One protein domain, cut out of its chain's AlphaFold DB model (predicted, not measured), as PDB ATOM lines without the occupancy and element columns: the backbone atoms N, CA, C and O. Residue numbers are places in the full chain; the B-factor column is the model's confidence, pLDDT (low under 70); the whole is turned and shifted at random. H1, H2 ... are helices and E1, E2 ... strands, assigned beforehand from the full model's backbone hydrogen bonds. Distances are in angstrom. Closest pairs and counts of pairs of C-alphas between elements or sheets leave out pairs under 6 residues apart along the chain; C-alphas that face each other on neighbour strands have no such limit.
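Overview. This is residues 92 to 233 of the 237 residues of an uncharacterized protein of Candidatus Hamiltonella defensa (UniProt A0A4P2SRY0). A strongly twisted antiparallel sheet is strung along one long strand, E4, which bends by 107 degrees at residue 162; E2, E6 and E3 make the sheet toward the start of E4, E5 and E1 toward its end. H3 packs on one face and H1 on the opposite face, while H2 sits by the E5 end and H4 by E3, where residues 227 to 233 of H4 and the loop of residues 141 to 146 stick out. The printed part has 142 residues with six named strands and four named helices, in the order E1 H1 E2 E3 E4 H2 E5 H3 E6 H4, and its class is mixed. It is only just compact, close to loose, with a radius of gyration of the C-alphas of 17.3 A and spans of 44 by 37 by 29 A.

Arrangement. Start at E4, residues 149 to 166, in this branched sheet. On one side of it lies E2, residues 113 to 122, antiparallel, with N 118 and O 153 2.8 A apart, within hydrogen-bond range. On the other side are E3, residues 134 to 137, which forms a hairpin with E4 (N 137 and O 150, 2.7 A), and E5, residues 183 to 192, antiparallel to E4 (N 186 and O 165, 2.9 A). On the other side of E2 from E4 look for the edge strand E6, residues 207 to 212, antiparallel to E2, with N 117 and O 209 2.9 A apart; on the other side of E5 from E4, for the edge strand E1, residues 92 to 98, antiparallel to E5, with N 95 and O 187 2.9 A apart, both pairs within hydrogen-bond range. H3, residues 195 to 203, is on the sheet at a height of 7.9 A, only just over E6, with 3 of its 9 C-alphas, and runs along the strands at 18 degrees to E6 on the local plane; its closest C-alphas to E2 are Thr 202 and Leu 118, 6.8 A. H1, residues 104 to 107, is on the opposite face at a height of 6.0 A. H2, residues 169 to 176, only grazes the sheet, as does H4, residues 222 to 233, with residues 222 to 224. In H2 and H3 every O i to N i+4 pair is within hydrogen-bond range, in H4 4 of 8; H1 is too short for one.

Along the chain. Find C-alpha 92 at (183.687, 247.861, 190.080), where E1 begins. E4 runs 33.0 A from C-alpha 149 at (203.363, 249.133, 216.054); E2 is 27.6 A long and E5 25.0 A. H4, 17.3 A long, ends at C-alpha 233, (224.660, 242.815, 205.756).

Size, cuts and confidence. The farthest C-alphas, Asn 127 and Glu 170, are 49.8 A apart. The printed part has no cut; the links E2 to E3 and E3 to E4 are long. Mean pLDDT of the printed part is 74.4, and residues 122 to 149, 180 and 214 to 233 are under 70.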
ATOM      1  N   ILE A  92     182.291 247.483 190.273       92.19
ATOM      2  CA  ILE A  92     183.687 247.861 190.080       92.19
ATOM      3  C   ILE A  92     184.055 248.929 191.094       92.19
ATOM      4  O   ILE A  92     183.369 249.945 191.215       92.19
ATOM      5  N   TYR A  93     185.136 248.673 191.815       92.62
ATOM      6  CA  TYR A  93     185.793 249.645 192.665       92.62
ATOM      7  C   TYR A  93     187.210 249.875 192.133       92.62
ATOM      8  O   TYR A  93     187.955 248.922 191.889       92.62
ATOM      9  N   THR A  94     187.572 251.141 191.946       93.19
ATOM     10  CA  THR A  94     188.826 251.550 191.309       93.19
ATOM     11  C   THR A  94     189.833 251.993 192.365       93.19
ATOM     12  O   THR A  94     189.609 252.962 193.086       93.19
ATOM     13  N   PHE A  95     190.976 251.311 192.426       92.31
ATOM     14  CA  PHE A  95     192.110 251.710 193.255       92.31
ATOM     15  C   PHE A  95     193.092 252.542 192.433       92.31
ATOM     16  O   PHE A  95     193.791 252.008 191.571       92.31
ATOM     17  N   GLU A  96     193.188 253.841 192.721       92.75
ATOM     18  CA  GLU A  96     194.222 254.693 192.133       92.75
ATOM     19  C   GLU A  96     195.609 254.340 192.683       92.75
ATOM     20  O   GLU A  96     195.821 254.222 193.894       92.75
ATOM     21  N   ILE A  97     196.585 254.194 191.788       92.50
ATOM     22  CA  ILE A  97     197.930 253.752 192.145       92.50
ATOM     23  C   ILE A  97     198.920 254.896 191.980       92.50
ATOM     24  O   ILE A  97     199.328 255.259 190.879       92.50
ATOM     25  N   GLY A  98     199.363 255.434 193.113       90.25
ATOM     26  CA  GLY A  98     200.437 256.422 193.164       90.25
ATOM     27  C   GLY A  98     201.844 255.816 193.120       90.25
ATOM     28  O   GLY A  98     202.049 254.600 193.171       90.25
ATOM     29  N   LYS A  99     202.856 256.692 193.116       87.56
ATOM     30  CA  LYS A  99     204.283 256.334 192.967       87.56
ATOM     31  C   LYS A  99     204.784 255.266 193.948       87.56
ATOM     32  O   LYS A  99     205.527 254.374 193.551       87.56
ATOM     33  N   LYS A 100     204.363 255.327 195.216       86.44
ATOM     34  CA  LYS A 100     204.767 254.361 196.260       86.44
ATOM     35  C   LYS A 100     204.319 252.928 195.942       86.44
ATOM     36  O   LYS A 100     205.020 251.983 196.284       86.44
ATOM     37  N   ASN A 101     203.187 252.783 195.258       88.94
ATOM     38  CA  ASN A 101     202.551 251.499 194.976       88.94
ATOM     39  C   ASN A 101     202.646 251.108 193.492       88.94
ATOM     40  O   ASN A 101     202.018 250.141 193.077       88.94
ATOM     41  N   GLN A 102     203.467 251.806 192.694       90.19
ATOM     42  CA  GLN A 102     203.578 251.589 191.245       90.19
ATOM     43  C   GLN A 102     203.918 250.143 190.853       90.19
ATOM     44  O   GLN A 102     203.603 249.709 189.749       90.19
ATOM     45  N   TYR A 103     204.576 249.397 191.747       89.75
ATOM     46  CA  TYR A 103     204.936 248.001 191.514       89.75
ATOM     47  C   TYR A 103     203.697 247.113 191.331       89.75
ATOM     48  O   TYR A 103     203.773 246.139 190.589       89.75
ATOM     49  N   LEU A 104     202.554 247.474 191.933       91.69
ATOM     50  CA  LEU A 104     201.295 246.733 191.812       91.69
ATOM     51  C   LEU A 104     200.778 246.703 190.367       91.69
ATOM     52  O   LEU A 104     200.262 245.675 189.941       91.69
ATOM     53  N   LEU A 105     200.998 247.775 189.592       92.25
ATOM     54  CA  LEU A 105     200.586 247.862 188.183       92.25
ATOM     55  C   LEU A 105     201.317 246.861 187.276       92.25
ATOM     56  O   LEU A 105     200.822 246.555 186.199       92.25
ATOM     57  N   ASN A 106     202.497 246.384 187.688       90.31
ATOM     58  CA  ASN A 106     203.262 245.378 186.941       90.31
ATOM     59  C   ASN A 106     203.203 243.989 187.599       90.31
ATOM     60  O   ASN A 106     203.602 243.007 186.983       90.31
ATOM     61  N   LEU A 107     202.805 243.916 188.873       90.00
ATOM     62  CA  LEU A 107     202.749 242.667 189.631       90.00
ATOM     63  C   LEU A 107     201.488 241.872 189.297       90.00
ATOM     64  O   LEU A 107     201.546 240.650 189.167       90.00
ATOM     65  N   PHE A 108     200.356 242.565 189.220       90.75
ATOM     66  CA  PHE A 108     199.062 241.941 189.017       90.75
ATOM     67  C   PHE A 108     198.688 241.846 187.543       90.75
ATOM     68  O   PHE A 108     199.151 242.627 186.715       90.75
ATOM     69  N   HIS A 109     197.785 240.916 187.252       89.25
ATOM     70  CA  HIS A 109     197.152 240.751 185.951       89.25
ATOM     71  C   HIS A 109     195.624 240.691 186.116       89.25
ATOM     72  O   HIS A 109     195.142 240.284 187.179       89.25
ATOM     73  N   PRO A 110     194.838 241.067 185.089       88.75
ATOM     74  CA  PRO A 110     193.408 240.766 185.060       88.75
ATOM     75  C   PRO A 110     193.155 239.289 185.378       88.75
ATOM     76  O   PRO A 110     193.901 238.425 184.928       88.75
ATOM     77  N   GLY A 111     192.137 239.005 186.185       86.06
ATOM     78  CA  GLY A 111     191.835 237.661 186.674       86.06
ATOM     79  C   GLY A 111     192.608 237.232 187.929       86.06
ATOM     80  O   GLY A 111     192.219 236.241 188.549       86.06
ATOM     81  N   ASP A 112     193.657 237.942 188.360       88.38
ATOM     82  CA  ASP A 112     194.297 237.646 189.646       88.38
ATOM     83  C   ASP A 112     193.352 237.919 190.827       88.38
ATOM     84  O   ASP A 112     192.527 238.831 190.799       88.38
ATOM     85  N   HIS A 113     193.516 237.121 191.884       90.62
ATOM     86  CA  HIS A 113     192.795 237.269 193.144       90.62
ATOM     87  C   HIS A 113     193.693 237.922 194.199       90.62
ATOM     88  O   HIS A 113     194.849 237.520 194.410       90.62
ATOM     89  N   VAL A 114     193.152 238.935 194.866       92.38
ATOM     90  CA  VAL A 114     193.822 239.749 195.880       92.38
ATOM     91  C   VAL A 114     192.952 239.880 197.123       92.38
ATOM     92  O   VAL A 114     191.738 239.731 197.072       92.38
ATOM     93  N   SER A 115     193.582 240.204 198.244       92.50
ATOM     94  CA  SER A 115     192.888 240.622 199.460       92.50
ATOM     95  C   SER A 115     193.059 242.124 199.663       92.50
ATOM     96  O   SER A 115     194.137 242.668 199.402       92.50
ATOM     97  N   LEU A 116     192.013 242.785 200.152       91.94
ATOM     98  CA  LEU A 116     192.087 244.156 200.641       91.94
ATOM     99  C   LEU A 116     192.406 244.125 202.131       91.94
ATOM    100  O   LEU A 116     191.653 243.554 202.924       91.94
ATOM    101  N   GLN A 117     193.519 244.740 202.510       90.19
ATOM    102  CA  GLN A 117     193.976 244.797 203.893       90.19
ATOM    103  C   GLN A 117     194.096 246.245 204.353       90.19
ATOM    104  O   GLN A 117     194.557 247.104 203.606       90.19
ATOM    105  N   LEU A 118     193.699 246.508 205.593       86.94
ATOM    106  CA  LEU A 118     193.865 247.791 206.256       86.94
ATOM    107  C   LEU A 118     195.129 247.759 207.102       86.94
ATOM    108  O   LEU A 118     195.274 246.899 207.969       86.94
ATOM    109  N   ARG A 119     196.013 248.730 206.880       85.31
ATOM    110  CA  ARG A 119     197.168 248.992 207.727       85.31
ATOM    111  C   ARG A 119     196.876 250.129 208.703       85.31
ATOM    112  O   ARG A 119     196.768 251.277 208.274       85.31
ATOM    113  N   THR A 120     196.826 249.837 209.997       80.62
ATOM    114  CA  THR A 120     196.650 250.836 211.067       80.62
ATOM    115  C   THR A 120     197.883 250.931 211.961       80.62
ATOM    116  O   THR A 120     198.763 250.072 211.913       80.62
ATOM    117  N   VAL A 121     197.958 251.989 212.771       76.44
ATOM    118  CA  VAL A 121     198.900 252.075 213.896       76.44
ATOM    119  C   VAL A 121     198.212 251.499 215.132       76.44
ATOM    120  O   VAL A 121     197.112 251.923 215.487       76.44
ATOM    121  N   GLU A 122     198.846 250.530 215.778       66.50
ATOM    122  CA  GLU A 122     198.412 249.944 217.040       66.50
ATOM    123  C   GLU A 122     198.791 250.905 218.174       66.50
ATOM    124  O   GLU A 122     199.964 251.184 218.426       66.50
ATOM    125  N   SER A 123     197.776 251.473 218.826       56.06
ATOM    126  CA  SER A 123     197.963 252.240 220.057       56.06
ATOM    127  C   SER A 123     197.997 251.258 221.221       56.06
ATOM    128  O   SER A 123     197.092 250.435 221.350       56.06
ATOM    129  N   SER A 124     199.013 251.359 222.078       50.47
ATOM    130  CA  SER A 124     199.393 250.406 223.137       50.47
ATOM    131  C   SER A 124     198.315 250.056 224.185       50.47
ATOM    132  O   SER A 124     198.604 249.316 225.121       50.47
ATOM    133  N   ASN A 125     197.091 250.575 224.046       45.34
ATOM    134  CA  ASN A 125     195.968 250.388 224.965       45.34
ATOM    135  C   ASN A 125     194.845 249.484 224.422       45.34
ATOM    136  O   ASN A 125     193.876 249.244 225.143       45.34
ATOM    137  N   SER A 126     194.913 248.989 223.182       47.06
ATOM    138  CA  SER A 126     193.921 248.023 222.702       47.06
ATOM    139  C   SER A 126     194.289 246.619 223.174       47.06
ATOM    140  O   SER A 126     195.305 246.067 222.761       47.06
ATOM    141  N   ASN A 127     193.450 246.043 224.039       44.22
ATOM    142  CA  ASN A 127     193.478 244.622 224.381       44.22
ATOM    143  C   ASN A 127     193.673 243.802 223.100       44.22
ATOM    144  O   ASN A 127     192.877 243.957 222.176       44.22
ATOM    145  N   GLN A 128     194.724 242.976 223.048       48.69
ATOM    146  CA  GLN A 128     195.027 242.096 221.919       48.69
ATOM    147  C   GLN A 128     193.760 241.349 221.499       48.69
ATOM    148  O   GLN A 128     193.309 240.421 222.172       48.69
ATOM    149  N   ILE A 129     193.154 241.784 220.396       48.00
ATOM    150  CA  ILE A 129     192.043 241.067 219.795       48.00
ATOM    151  C   ILE A 129     192.693 239.858 219.131       48.00
ATOM    152  O   ILE A 129     193.421 240.002 218.151       48.00
ATOM    153  N   ASN A 130     192.467 238.673 219.698       46.78
ATOM    154  CA  ASN A 130     192.897 237.388 219.148       46.78
ATOM    155  C   ASN A 130     192.114 237.082 217.858       46.78
ATOM    156  O   ASN A 130     191.304 236.160 217.823       46.78
ATOM    157  N   ASN A 131     192.306 237.892 216.817       50.91
ATOM    158  CA  ASN A 131     191.723 237.676 215.505       50.91
ATOM    159  C   ASN A 131     192.779 236.999 214.616       50.91
ATOM    160  O   ASN A 131     193.874 237.545 214.475       50.91
ATOM    161  N   PRO A 132     192.491 235.838 214.002       51.91
ATOM    162  CA  PRO A 132     193.461 235.118 213.172       51.91
ATOM    163  C   PRO A 132     193.911 235.900 211.921       51.91
ATOM    164  O   PRO A 132     194.930 235.570 211.326       51.91
ATOM    165  N   ASP A 133     193.190 236.958 211.543       53.28
ATOM    166  CA  ASP A 133     193.515 237.845 210.417       53.28
ATOM    167  C   ASP A 133     194.281 239.126 210.821       53.28
ATOM    168  O   ASP A 133     194.371 240.063 210.024       53.28
ATOM    169  N   HIS A 134     194.821 239.185 212.045       54.78
ATOM    170  CA  HIS A 134     195.544 240.334 212.602       54.78
ATOM    171  C   HIS A 134     197.066 240.112 212.584       54.78
ATOM    172  O   HIS A 134     197.585 239.223 213.264       54.78
ATOM    173  N   ILE A 135     197.815 240.946 211.853       56.38
ATOM    174  CA  ILE A 135     199.287 240.887 211.813       56.38
ATOM    175  C   ILE A 135     199.874 242.153 212.439       56.38
ATOM    176  O   ILE A 135     199.930 243.187 211.782       56.38
ATOM    177  N   SER A 136     200.375 242.062 213.672       50.91
ATOM    178  CA  SER A 136     201.108 243.144 214.348       50.91
ATOM    179  C   SER A 136     202.583 243.202 213.909       50.91
ATOM    180  O   SER A 136     203.290 242.186 213.893       50.91
ATOM    181  N   ILE A 137     203.079 244.399 213.626       52.97
ATOM    182  CA  ILE A 137     204.414 244.734 213.135       52.97
ATOM    183  C   ILE A 137     205.051 245.684 214.146       52.97
ATOM    184  O   ILE A 137     204.696 246.855 214.191       52.97
ATOM    185  N   LYS A 138     206.024 245.204 214.926       51.12
ATOM    186  CA  LYS A 138     206.733 246.049 215.895       51.12
ATOM    187  C   LYS A 138     207.938 246.748 215.282       51.12
ATOM    188  O   LYS A 138     208.793 246.083 214.690       51.12
ATOM    189  N   SER A 139     208.031 248.067 215.443       44.62
ATOM    190  CA  SER A 139     209.174 248.867 214.986       44.62
ATOM    191  C   SER A 139     210.189 249.049 216.118       44.62
ATOM    192  O   SER A 139     210.020 249.900 216.983       44.62
ATOM    193  N   ASN A 140     211.270 248.263 216.116       45.81
ATOM    194  CA  ASN A 140     212.373 248.423 217.071       45.81
ATOM    195  C   ASN A 140     213.459 249.351 216.501       45.81
ATOM    196  O   ASN A 140     214.558 248.895 216.181       45.81
ATOM    197  N   ASN A 141     213.164 250.647 216.378       43.50
ATOM    198  CA  ASN A 141     214.200 251.662 216.178       43.50
ATOM    199  C   ASN A 141     214.587 252.262 217.534       43.50
ATOM    200  O   ASN A 141     213.872 253.071 218.115       43.50
ATOM    201  N   SER A 142     215.743 251.841 218.043       47.84
ATOM    202  CA  SER A 142     216.347 252.334 219.279       47.84
ATOM    203  C   SER A 142     216.912 253.745 219.094       47.84
ATOM    204  O   SER A 142     218.100 253.906 218.839       47.84
ATOM    205  N   SER A 143     216.050 254.751 219.196       46.81
ATOM    206  CA  SER A 143     216.338 256.111 219.672       46.81
ATOM    207  C   SER A 143     215.083 256.942 219.419       46.81
ATOM    208  O   SER A 143     214.700 257.103 218.263       46.81
ATOM    209  N   THR A 144     214.495 257.502 220.477       42.97
ATOM    210  CA  THR A 144     213.247 258.299 220.528       42.97
ATOM    211  C   THR A 144     211.948 257.496 220.738       42.97
ATOM    212  O   THR A 144     211.667 256.514 220.062       42.97
ATOM    213  N   ASN A 145     211.173 257.919 221.744       43.50
ATOM    214  CA  ASN A 145     210.004 257.263 222.346       43.50
ATOM    215  C   ASN A 145     208.745 257.212 221.453       43.50
ATOM    216  O   ASN A 145     207.673 257.577 221.915       43.50
ATOM    217  N   ASN A 146     208.834 256.755 220.205       46.94
ATOM    218  CA  ASN A 146     207.662 256.536 219.351       46.94
ATOM    219  C   ASN A 146     207.728 255.140 218.708       46.94
ATOM    220  O   ASN A 146     207.867 255.010 217.492       46.94
ATOM    221  N   ASN A 147     207.638 254.084 219.525       52.22
ATOM    222  CA  ASN A 147     207.384 252.730 219.026       52.22
ATOM    223  C   ASN A 147     205.952 252.680 218.478       52.22
ATOM    224  O   ASN A 147     205.000 252.492 219.232       52.22
ATOM    225  N   GLN A 148     205.801 252.919 217.179       56.31
ATOM    226  CA  GLN A 148     204.543 252.713 216.472       56.31
ATOM    227  C   GLN A 148     204.524 251.278 215.954       56.31
ATOM    228  O   GLN A 148     205.289 250.924 215.051       56.31
ATOM    229  N   ASP A 149     203.671 250.461 216.559       65.12
ATOM    230  CA  ASP A 149     203.363 249.133 216.054       65.12
ATOM    231  C   ASP A 149     202.340 249.297 214.915       65.12
ATOM    232  O   ASP A 149     201.449 250.141 214.991       65.12
ATOM    233  N   TYR A 150     202.489 248.562 213.813       70.62
ATOM    234  CA  TYR A 150     201.539 248.589 212.697       70.62
ATOM    235  C   TYR A 150     200.773 247.285 212.629       70.62
ATOM    236  O   TYR A 150     201.358 246.219 212.756       70.62
ATOM    237  N   VAL A 151     199.485 247.343 212.348       75.50
ATOM    238  CA  VAL A 151     198.655 246.154 212.192       75.50
ATOM    239  C   VAL A 151     198.164 246.073 210.763       75.50
ATOM    240  O   VAL A 151     197.707 247.076 210.229       75.50
ATOM    241  N   LEU A 152     198.241 244.888 210.156       78.25
ATOM    242  CA  LEU A 152     197.501 244.560 208.940       78.25
ATOM    243  C   LEU A 152     196.290 243.705 209.300       78.25
ATOM    244  O   LEU A 152     196.446 242.619 209.860       78.25
ATOM    245  N   THR A 153     195.109 244.194 208.938       81.94
ATOM    246  CA  THR A 153     193.833 243.501 209.117       81.94
ATOM    247  C   THR A 153     193.226 243.230 207.754       81.94
ATOM    248  O   THR A 153     193.036 244.150 206.959       81.94
ATOM    249  N   LYS A 154     192.900 241.971 207.466       86.00
ATOM    250  CA  LYS A 154     192.199 241.604 206.232       86.00
ATOM    251  C   LYS A 154     190.751 242.094 206.299       86.00
ATOM    252  O   LYS A 154     190.006 241.683 207.179       86.00
ATOM    253  N   ILE A 155     190.375 242.981 205.382       89.69
ATOM    254  CA  ILE A 155     189.038 243.587 205.325       89.69
ATOM    255  C   ILE A 155     188.155 242.832 204.340       89.69
ATOM    256  O   ILE A 155     187.036 242.457 204.672       89.69
ATOM    257  N   ILE A 156     188.681 242.566 203.143       90.69
ATOM    258  CA  ILE A 156     188.002 241.749 202.137       90.69
ATOM    259  C   ILE A 156     188.979 240.661 201.695       90.69
ATOM    260  O   ILE A 156     190.067 240.980 201.204       90.69
ATOM    261  N   PRO A 157     188.645 239.379 201.907       87.00
ATOM    262  CA  PRO A 157     189.628 238.316 201.796       87.00
ATOM    263  C   PRO A 157     189.947 237.907 200.364       87.00
ATOM    264  O   PRO A 157     191.061 237.452 200.128       87.00
ATOM    265  N   ASP A 158     188.990 238.051 199.453       91.06
ATOM    266  CA  ASP A 158     189.109 237.595 198.077       91.06
ATOM    267  C   ASP A 158     188.355 238.540 197.136       91.06
ATOM    268  O   ASP A 158     187.131 238.668 197.209       91.06
ATOM    269  N   ILE A 159     189.112 239.225 196.285       92.62
ATOM    270  CA  ILE A 159     188.635 240.146 195.263       92.62
ATOM    271  C   ILE A 159     189.358 239.827 193.961       92.62
ATOM    272  O   ILE A 159     190.584 239.712 193.930       92.62
ATOM    273  N   GLN A 160     188.609 239.742 192.868       92.12
ATOM    274  CA  GLN A 160     189.175 239.526 191.544       92.12
ATOM    275  C   GLN A 160     189.488 240.860 190.863       92.12
ATOM    276  O   GLN A 160     188.654 241.772 190.835       92.12
ATOM    277  N   ILE A 161     190.679 240.952 190.278       92.69
ATOM    278  CA  ILE A 161     191.083 242.072 189.431       92.69
ATOM    279  C   ILE A 161     190.389 241.947 188.079       92.69
ATOM    280  O   ILE A 161     190.451 240.910 187.418       92.69
ATOM    281  N   VAL A 162     189.738 243.026 187.664       92.19
ATOM    282  CA  VAL A 162     188.981 243.118 186.414       92.19
ATOM    283  C   VAL A 162     189.832 243.741 185.322       92.19
ATOM    284  O   VAL A 162     189.910 243.209 184.217       92.19
ATOM    285  N   SER A 163     190.490 244.855 185.633       91.75
ATOM    286  CA  SER A 163     191.295 245.604 184.678       91.75
ATOM    287  C   SER A 163     192.468 246.281 185.387       91.75
ATOM    288  O   SER A 163     192.438 246.527 186.595       91.75
ATOM    289  N   ILE A 164     193.526 246.565 184.631       92.88
ATOM    290  CA  ILE A 164     194.667 247.349 185.099       92.88
ATOM    291  C   ILE A 164     195.015 248.331 183.993       92.88
ATOM    292  O   ILE A 164     195.280 247.921 182.862       92.88
ATOM    293  N   LYS A 165     195.065 249.620 184.328       93.38
ATOM    294  CA  LYS A 165     195.520 250.659 183.407       93.38
ATOM    295  C   LYS A 165     196.733 251.364 183.979       93.38
ATOM    296  O   LYS A 165     196.675 251.957 185.052       93.38
ATOM    297  N   LYS A 166     197.823 251.352 183.217       94.25
ATOM    298  CA  LYS A 166     198.992 252.199 183.450       94.25
ATOM    299  C   LYS A 166     198.917 253.392 182.511       94.25
ATOM    300  O   LYS A 166     198.792 253.209 181.302       94.25
ATOM    301  N   TYR A 167     198.985 254.597 183.060       93.31
ATOM    302  CA  TYR A 167     198.979 255.803 182.245       93.31
ATOM    303  C   TYR A 167     200.320 255.979 181.535       93.31
ATOM    304  O   TYR A 167     201.384 255.717 182.097       93.31
ATOM    305  N   SER A 168     200.263 256.457 180.295       89.31
ATOM    306  CA  SER A 168     201.434 257.007 179.612       89.31
ATOM    307  C   SER A 168     201.939 258.277 180.310       89.31
ATOM    308  O   SER A 168     201.220 258.897 181.101       89.31
ATOM    309  N   ASP A 169     203.163 258.708 180.000       84.62
ATOM    310  CA  ASP A 169     203.725 259.951 180.553       84.62
ATOM    311  C   ASP A 169     202.872 261.178 180.176       84.62
ATOM    312  O   ASP A 169     202.684 262.097 180.982       84.62
ATOM    313  N   GLU A 170     202.283 261.169 178.977       85.81
ATOM    314  CA  GLU A 170     201.379 262.216 178.500       85.81
ATOM    315  C   GLU A 170     200.048 262.239 179.262       85.81
ATOM    316  O   GLU A 170     199.604 263.305 179.699       85.81
ATOM    317  N   GLU A 171     199.404 261.079 179.431       85.94
ATOM    318  CA  GLU A 171     198.173 260.946 180.222       85.94
ATOM    319  C   GLU A 171     198.422 261.344 181.674       85.94
ATOM    320  O   GLU A 171     197.686 262.163 182.222       85.94
ATOM    321  N   SER A 172     199.508 260.845 182.266       82.75
ATOM    322  CA  SER A 172     199.908 261.160 183.637       82.75
ATOM    323  C   SER A 172     200.112 262.661 183.818       82.75
ATOM    324  O   SER A 172     199.648 263.236 184.799       82.75
ATOM    325  N   SER A 173     200.753 263.332 182.860       82.00
ATOM    326  CA  SER A 173     200.951 264.783 182.908       82.00
ATOM    327  C   SER A 173     199.631 265.553 182.815       82.00
ATOM    328  O   SER A 173     199.473 266.580 183.467       82.00
ATOM    329  N   LYS A 174     198.659 265.077 182.026       85.56
ATOM    330  CA  LYS A 174     197.328 265.701 181.924       85.56
ATOM    331  C   LYS A 174     196.506 265.496 183.197       85.56
ATOM    332  O   LYS A 174     195.936 266.460 183.697       85.56
ATOM    333  N   ILE A 175     196.484 264.274 183.725       82.94
ATOM    334  CA  ILE A 175     195.707 263.889 184.910       82.94
ATOM    335  C   ILE A 175     196.266 264.556 186.172       82.94
ATOM    336  O   ILE A 175     195.508 265.039 187.010       82.94
ATOM    337  N   ASN A 176     197.593 264.645 186.295       84.31
ATOM    338  CA  ASN A 176     198.246 265.142 187.505       84.31
ATOM    339  C   ASN A 176     198.495 266.659 187.520       84.31
ATOM    340  O   ASN A 176     198.972 267.172 188.529       84.31
ATOM    341  N   LYS A 177     198.156 267.396 186.452       77.50
ATOM    342  CA  LYS A 177     198.433 268.845 186.316       77.50
ATOM    343  C   LYS A 177     197.988 269.685 187.518       77.50
ATOM    344  O   LYS A 177     198.692 270.615 187.888       77.50
ATOM    345  N   ASN A 178     196.856 269.333 188.126       72.75
ATOM    346  CA  ASN A 178     196.288 270.023 189.292       72.75
ATOM    347  C   ASN A 178     196.010 269.073 190.467       72.75
ATOM    348  O   ASN A 178     195.337 269.452 191.427       72.75
ATOM    349  N   ASN A 179     196.478 267.827 190.384       70.12
ATOM    350  CA  ASN A 179     196.095 266.783 191.322       70.12
ATOM    351  C   ASN A 179     197.131 266.687 192.442       70.12
ATOM    352  O   ASN A 179     198.311 266.445 192.195       70.12
ATOM    353  N   LYS A 180     196.689 266.880 193.691       68.31
ATOM    354  CA  LYS A 180     197.569 266.788 194.872       68.31
ATOM    355  C   LYS A 180     198.135 265.377 195.053       68.31
ATOM    356  O   LYS A 180     199.232 265.221 195.582       68.31
ATOM    357  N   ASN A 181     197.397 264.374 194.581       73.94
ATOM    358  CA  ASN A 181     197.774 262.973 194.642       73.94
ATOM    359  C   ASN A 181     198.196 262.516 193.250       73.94
ATOM    360  O   ASN A 181     197.369 262.320 192.367       73.94
ATOM    361  N   TYR A 182     199.505 262.386 193.059       82.81
ATOM    362  CA  TYR A 182     200.072 261.937 191.798       82.81
ATOM    363  C   TYR A 182     199.716 260.464 191.544       82.81
ATOM    364  O   TYR A 182     200.186 259.583 192.274       82.81
ATOM    365  N   THR A 183     198.921 260.204 190.506       88.31
ATOM    366  CA  THR A 183     198.495 258.863 190.091       88.31
ATOM    367  C   THR A 183     199.226 258.413 188.824       88.31
ATOM    368  O   THR A 183     199.464 259.201 187.907       88.31
ATOM    369  N   LEU A 184     199.618 257.142 188.781       92.06
ATOM    370  CA  LEU A 184     200.319 256.499 187.662       92.06
ATOM    371  C   LEU A 184     199.423 255.520 186.892       92.06
ATOM    372  O   LEU A 184     199.843 254.942 185.887       92.06
ATOM    373  N   GLY A 185     198.205 255.302 187.376       94.38
ATOM    374  CA  GLY A 185     197.289 254.314 186.839       94.38
ATOM    375  C   GLY A 185     196.268 253.879 187.875       94.38
ATOM    376  O   GLY A 185     196.195 254.438 188.972       94.38
ATOM    377  N   TYR A 186     195.512 252.846 187.539       94.56
ATOM    378  CA  TYR A 186     194.537 252.250 188.438       94.56
ATOM    379  C   TYR A 186     194.439 250.739 188.269       94.56
ATOM    380  O   TYR A 186     194.865 250.166 187.261       94.56
ATOM    381  N   ILE A 187     193.860 250.114 189.289       95.25
ATOM    382  CA  ILE A 187     193.450 248.715 189.291       95.25
ATOM    383  C   ILE A 187     191.954 248.686 189.585       95.25
ATOM    384  O   ILE A 187     191.526 249.135 190.649       95.25
ATOM    385  N   ASP A 188     191.178 248.137 188.658       94.69
ATOM    386  CA  ASP A 188     189.759 247.886 188.864       94.69
ATOM    387  C   ASP A 188     189.565 246.497 189.446       94.69
ATOM    388  O   ASP A 188     190.098 245.506 188.934       94.69
ATOM    389  N   VAL A 189     188.760 246.414 190.496       94.00
ATOM    390  CA  VAL A 189     188.433 245.151 191.151       94.00
ATOM    391  C   VAL A 189     186.924 244.981 191.276       94.00
ATOM    392  O   VAL A 189     186.188 245.962 191.386       94.00
ATOM    393  N   SER A 190     186.454 243.733 191.271       93.31
ATOM    394  CA  SER A 190     185.035 243.420 191.469       93.31
ATOM    395  C   SER A 190     184.755 243.065 192.924       93.31
ATOM    396  O   SER A 190     185.128 241.986 193.386       93.31
ATOM    397  N   ILE A 191     184.100 243.977 193.641       94.12
ATOM    398  CA  ILE A 191     183.689 243.809 195.044       94.12
ATOM    399  C   ILE A 191     182.191 243.539 195.141       94.12
ATOM    400  O   ILE A 191     181.436 243.863 194.223       94.12
ATOM    401  N   LYS A 192     181.726 242.999 196.271       93.88
ATOM    402  CA  LYS A 192     180.287 242.987 196.557       93.88
ATOM    403  C   LYS A 192     179.838 244.396 196.914       93.88
ATOM    404  O   LYS A 192     180.552 245.123 197.598       93.88
ATOM    405  N   VAL A 193     178.614 244.752 196.534       91.88
ATOM    406  CA  VAL A 193     178.024 246.047 196.920       91.88
ATOM    407  C   VAL A 193     177.965 246.197 198.449       91.88
ATOM    408  O   VAL A 193     178.171 247.291 198.967       91.88
ATOM    409  N   SER A 194     177.768 245.095 199.182       90.50
ATOM    410  CA  SER A 194     177.783 245.074 200.653       90.50
ATOM    411  C   SER A 194     179.128 245.459 201.272       90.50
ATOM    412  O   SER A 194     179.160 245.911 202.410       90.50
ATOM    413  N   ASP A 195     180.237 245.279 200.552       92.44
ATOM    414  CA  ASP A 195     181.575 245.547 201.088       92.44
ATOM    415  C   ASP A 195     181.924 247.046 201.044       92.44
ATOM    416  O   ASP A 195     182.889 247.481 201.672       92.44
ATOM    417  N   LEU A 196     181.125 247.851 200.333       90.62
ATOM    418  CA  LEU A 196     181.369 249.278 200.131       90.62
ATOM    419  C   LEU A 196     181.355 250.068 201.447       90.62
ATOM    420  O   LEU A 196     182.206 250.929 201.662       90.62
ATOM    421  N   GLU A 197     180.424 249.748 202.348       87.38
ATOM    422  CA  GLU A 197     180.358 250.374 203.672       87.38
ATOM    423  C   GLU A 197     181.638 250.102 204.468       87.38
ATOM    424  O   GLU A 197     182.240 251.018 205.030       87.38
ATOM    425  N   THR A 198     182.115 248.856 204.440       88.12
ATOM    426  CA  THR A 198     183.359 248.456 205.100       88.12
ATOM    427  C   THR A 198     184.559 249.215 204.534       88.12
ATOM    428  O   THR A 198     185.396 249.698 205.299       88.12
ATOM    429  N   ILE A 199     184.643 249.379 203.211       89.88
ATOM    430  CA  ILE A 199     185.712 250.161 202.572       89.88
ATOM    431  C   ILE A 199     185.667 251.617 203.057       89.88
ATOM    432  O   ILE A 199     186.655 252.109 203.597       89.88
ATOM    433  N   PHE A 200     184.512 252.283 202.986       87.44
ATOM    434  CA  PHE A 200     184.390 253.688 203.398       87.44
ATOM    435  C   PHE A 200     184.685 253.929 204.883       87.44
ATOM    436  O   PHE A 200     185.233 254.972 205.251       87.44
ATOM    437  N   MET A 201     184.347 252.975 205.751       84.31
ATOM    438  CA  MET A 201     184.667 253.062 207.178       84.31
ATOM    439  C   MET A 201     186.164 252.845 207.446       84.31
ATOM    440  O   MET A 201     186.744 253.476 208.335       84.31
ATOM    441  N   THR A 202     186.813 251.982 206.665       84.62
ATOM    442  CA  THR A 202     188.228 251.633 206.854       84.62
ATOM    443  C   THR A 202     189.191 252.634 206.218       84.62
ATOM    444  O   THR A 202     190.241 252.888 206.806       84.62
ATOM    445  N   GLU A 203     188.821 253.296 205.118       83.00
ATOM    446  CA  GLU A 203     189.616 254.361 204.473       83.00
ATOM    447  C   GLU A 203     189.989 255.504 205.425       83.00
ATOM    448  O   GLU A 203     191.068 256.083 205.331       83.00
ATOM    449  N   LYS A 204     189.107 255.830 206.377       79.94
ATOM    450  CA  LYS A 204     189.360 256.884 207.373       79.94
ATOM    451  C   LYS A 204     190.301 256.446 208.494       79.94
ATOM    452  O   LYS A 204     190.761 257.286 209.263       79.94
ATOM    453  N   SER A 205     190.548 255.145 208.612       78.88
ATOM    454  CA  SER A 205     191.194 254.529 209.773       78.88
ATOM    455  C   SER A 205     192.663 254.164 209.529       78.88
ATOM    456  O   SER A 205     193.388 253.886 210.483       78.88
ATOM    457  N   GLY A 206     193.127 254.156 208.276       83.50
ATOM    458  CA  GLY A 206     194.496 253.776 207.928       83.50
ATOM    459  C   GLY A 206     194.724 253.642 206.424       83.50
ATOM    460  O   GLY A 206     193.934 254.128 205.620       83.50
ATOM    461  N   ASP A 207     195.808 252.963 206.041       85.50
ATOM    462  CA  ASP A 207     196.141 252.750 204.629       85.50
ATOM    463  C   ASP A 207     195.528 251.442 204.121       85.50
ATOM    464  O   ASP A 207     195.855 250.365 204.626       85.50
ATOM    465  N   LEU A 208     194.704 251.511 203.079       88.31
ATOM    466  CA  LEU A 208     194.239 250.326 202.359       88.31
ATOM    467  C   LEU A 208     195.303 249.820 201.376       88.31
ATOM    468  O   LEU A 208     195.922 250.594 200.643       88.31
ATOM    469  N   ILE A 209     195.527 248.507 201.362       88.94
ATOM    470  CA  ILE A 209     196.566 247.848 200.567       88.94
ATOM    471  C   ILE A 209     195.978 246.612 199.884       88.94
ATOM    472  O   ILE A 209     195.384 245.754 200.537       88.94
ATOM    473  N   LEU A 210     196.193 246.500 198.571       90.88
ATOM    474  CA  LEU A 210     195.926 245.280 197.813       90.88
ATOM    475  C   LEU A 210     197.101 244.311 197.957       90.88
ATOM    476  O   LEU A 210     198.245 244.663 197.661       90.88
ATOM    477  N   VAL A 211     196.816 243.085 198.393       88.25
ATOM    478  CA  VAL A 211     197.827 242.051 198.638       88.25
ATOM    479  C   VAL A 211     197.508 240.803 197.806       88.25
ATOM    480  O   VAL A 211     196.385 240.301 197.909       88.25
ATOM    481  N   PRO A 212     198.457 240.267 197.008       84.94
ATOM    482  CA  PRO A 212     198.247 239.030 196.252       84.94
ATOM    483  C   PRO A 212     197.865 237.869 197.170       84.94
ATOM    484  O   PRO A 212     198.507 237.655 198.196       84.94
ATOM    485  N   MET A 213     196.883 237.062 196.764       78.56
ATOM    486  CA  MET A 213     196.561 235.812 197.470       78.56
ATOM    487  C   MET A 213     197.486 234.644 197.086       78.56
ATOM    488  O   MET A 213     197.487 233.605 197.745       78.56
ATOM    489  N   LYS A 214     198.279 234.780 196.014       61.25
ATOM    490  CA  LYS A 214     199.266 233.771 195.607       61.25
ATOM    491  C   LYS A 214     200.533 233.909 196.458       61.25
ATOM    492  O   LYS A 214     201.225 234.919 196.391       61.25
ATOM    493  N   GLY A 215     200.838 232.854 197.209       48.56
ATOM    494  CA  GLY A 215     201.925 232.807 198.187       48.56
ATOM    495  C   GLY A 215     201.329 232.637 199.577       48.56
ATOM    496  O   GLY A 215     200.583 233.493 200.036       48.56
ATOM    497  N   SER A 216     201.602 231.500 200.217       37.31
ATOM    498  CA  SER A 216     201.105 231.171 201.554       37.31
ATOM    499  C   SER A 216     201.242 232.371 202.489       37.31
ATOM    500  O   SER A 216     202.364 232.831 202.726       37.31
ATOM    501  N   SER A 217     200.129 232.849 203.047       41.56
ATOM    502  CA  SER A 217     200.144 233.764 204.184       41.56
ATOM    503  C   SER A 217     200.636 232.997 205.413       41.56
ATOM    504  O   SER A 217     199.871 232.658 206.311       41.56
ATOM    505  N   GLN A 218     201.925 232.663 205.444       41.97
ATOM    506  CA  GLN A 218     202.583 232.515 206.727       41.97
ATOM    507  C   GLN A 218     202.508 233.885 207.394       41.97
ATOM    508  O   GLN A 218     202.785 234.901 206.755       41.97
ATOM    509  N   GLU A 219     202.072 233.901 208.652       44.75
ATOM    510  CA  GLU A 219     202.086 235.073 209.519       44.75
ATOM    511  C   GLU A 219     203.465 235.739 209.461       44.75
ATOM    512  O   GLU A 219     204.420 235.348 210.136       44.75
ATOM    513  N   ASN A 220     203.588 236.758 208.622       47.66
ATOM    514  CA  ASN A 220     204.834 237.469 208.417       47.66
ATOM    515  C   ASN A 220     204.957 238.542 209.500       47.66
ATOM    516  O   ASN A 220     204.837 239.737 209.243       47.66
ATOM    517  N   LYS A 221     205.189 238.105 210.743       43.72
ATOM    518  CA  LYS A 221     205.583 239.010 211.829       43.72
ATOM    519  C   LYS A 221     206.933 239.622 211.464       43.72
ATOM    520  O   LYS A 221     207.895 238.906 211.179       43.72
ATOM    521  N   LEU A 222     207.034 240.952 211.489       46.12
ATOM    522  CA  LEU A 222     208.283 241.657 211.169       46.12
ATOM    523  C   LEU A 222     209.434 241.240 212.106       46.12
ATOM    524  O   LEU A 222     210.587 241.208 211.681       46.12
ATOM    525  N   SER A 223     209.119 240.824 213.340       44.38
ATOM    526  CA  SER A 223     210.071 240.227 214.290       44.38
ATOM    527  C   SER A 223     210.767 238.968 213.756       44.38
ATOM    528  O   SER A 223     211.888 238.680 214.160       44.38
ATOM    529  N   THR A 224     210.151 238.256 212.813       43.81
ATOM    530  CA  THR A 224     210.703 237.063 212.158       43.81
ATOM    531  C   THR A 224     211.498 237.414 210.888       43.81
ATOM    532  O   THR A 224     212.372 236.655 210.466       43.81
ATOM    533  N   ILE A 225     211.230 238.574 210.277       51.00
ATOM    534  CA  ILE A 225     211.844 239.034 209.015       51.00
ATOM    535  C   ILE A 225     213.084 239.905 209.275       51.00
ATOM    536  O   ILE A 225     214.102 239.761 208.600       51.00
ATOM    537  N   MET A 226     213.044 240.771 210.290       47.44
ATOM    538  CA  MET A 226     214.145 241.673 210.658       47.44
ATOM    539  C   MET A 226     215.472 240.960 210.983       47.44
ATOM    540  O   MET A 226     216.511 241.419 210.501       47.44
ATOM    541  N   PRO A 227     215.495 239.831 211.722       54.19
ATOM    542  CA  PRO A 227     216.728 239.075 211.938       54.19
ATOM    543  C   PRO A 227     217.328 238.558 210.625       54.19
ATOM    544  O   PRO A 227     218.534 238.656 210.427       54.19
ATOM    545  N   LYS A 228     216.491 238.091 209.684       47.91
ATOM    546  CA  LYS A 228     216.934 237.590 208.371       47.91
ATOM    547  C   LYS A 228     217.538 238.696 207.499       47.91
ATOM    548  O   LYS A 228     218.498 238.443 206.784       47.91
ATOM    549  N   LEU A 229     217.029 239.926 207.598       45.19
ATOM    550  CA  LEU A 229     217.586 241.088 206.892       45.19
ATOM    551  C   LEU A 229     218.914 241.573 207.492       45.19
ATOM    552  O   LEU A 229     219.775 242.048 206.753       45.19
ATOM    553  N   LYS A 230     219.117 241.434 208.812       44.16
ATOM    554  CA  LYS A 230     220.406 241.750 209.454       44.16
ATOM    555  C   LYS A 230     221.522 240.795 209.024       44.16
ATOM    556  O   LYS A 230     222.643 241.253 208.841       44.16
ATOM    557  N   VAL A 231     221.215 239.517 208.793       47.06
ATOM    558  CA  VAL A 231     222.200 238.519 208.329       47.06
ATOM    559  C   VAL A 231     222.700 238.811 206.901       47.06
ATOM    560  O   VAL A 231     223.813 238.442 206.551       47.06
ATOM    561  N   ILE A 232     221.942 239.554 206.083       47.50
ATOM    562  CA  ILE A 232     222.327 239.892 204.697       47.50
ATOM    563  C   ILE A 232     223.345 241.057 204.631       47.50
ATOM    564  O   ILE A 232     223.883 241.354 203.567       47.50
ATOM    565  N   LYS A 233     223.681 241.710 205.754       44.97
ATOM    566  CA  LYS A 233     224.660 242.815 205.756       44.97
ATOM    567  C   LYS A 233     226.135 242.388 205.696       44.97
ATOM    568  O   LYS A 233     226.969 243.261 205.483       44.97
TER     569      LYS A 233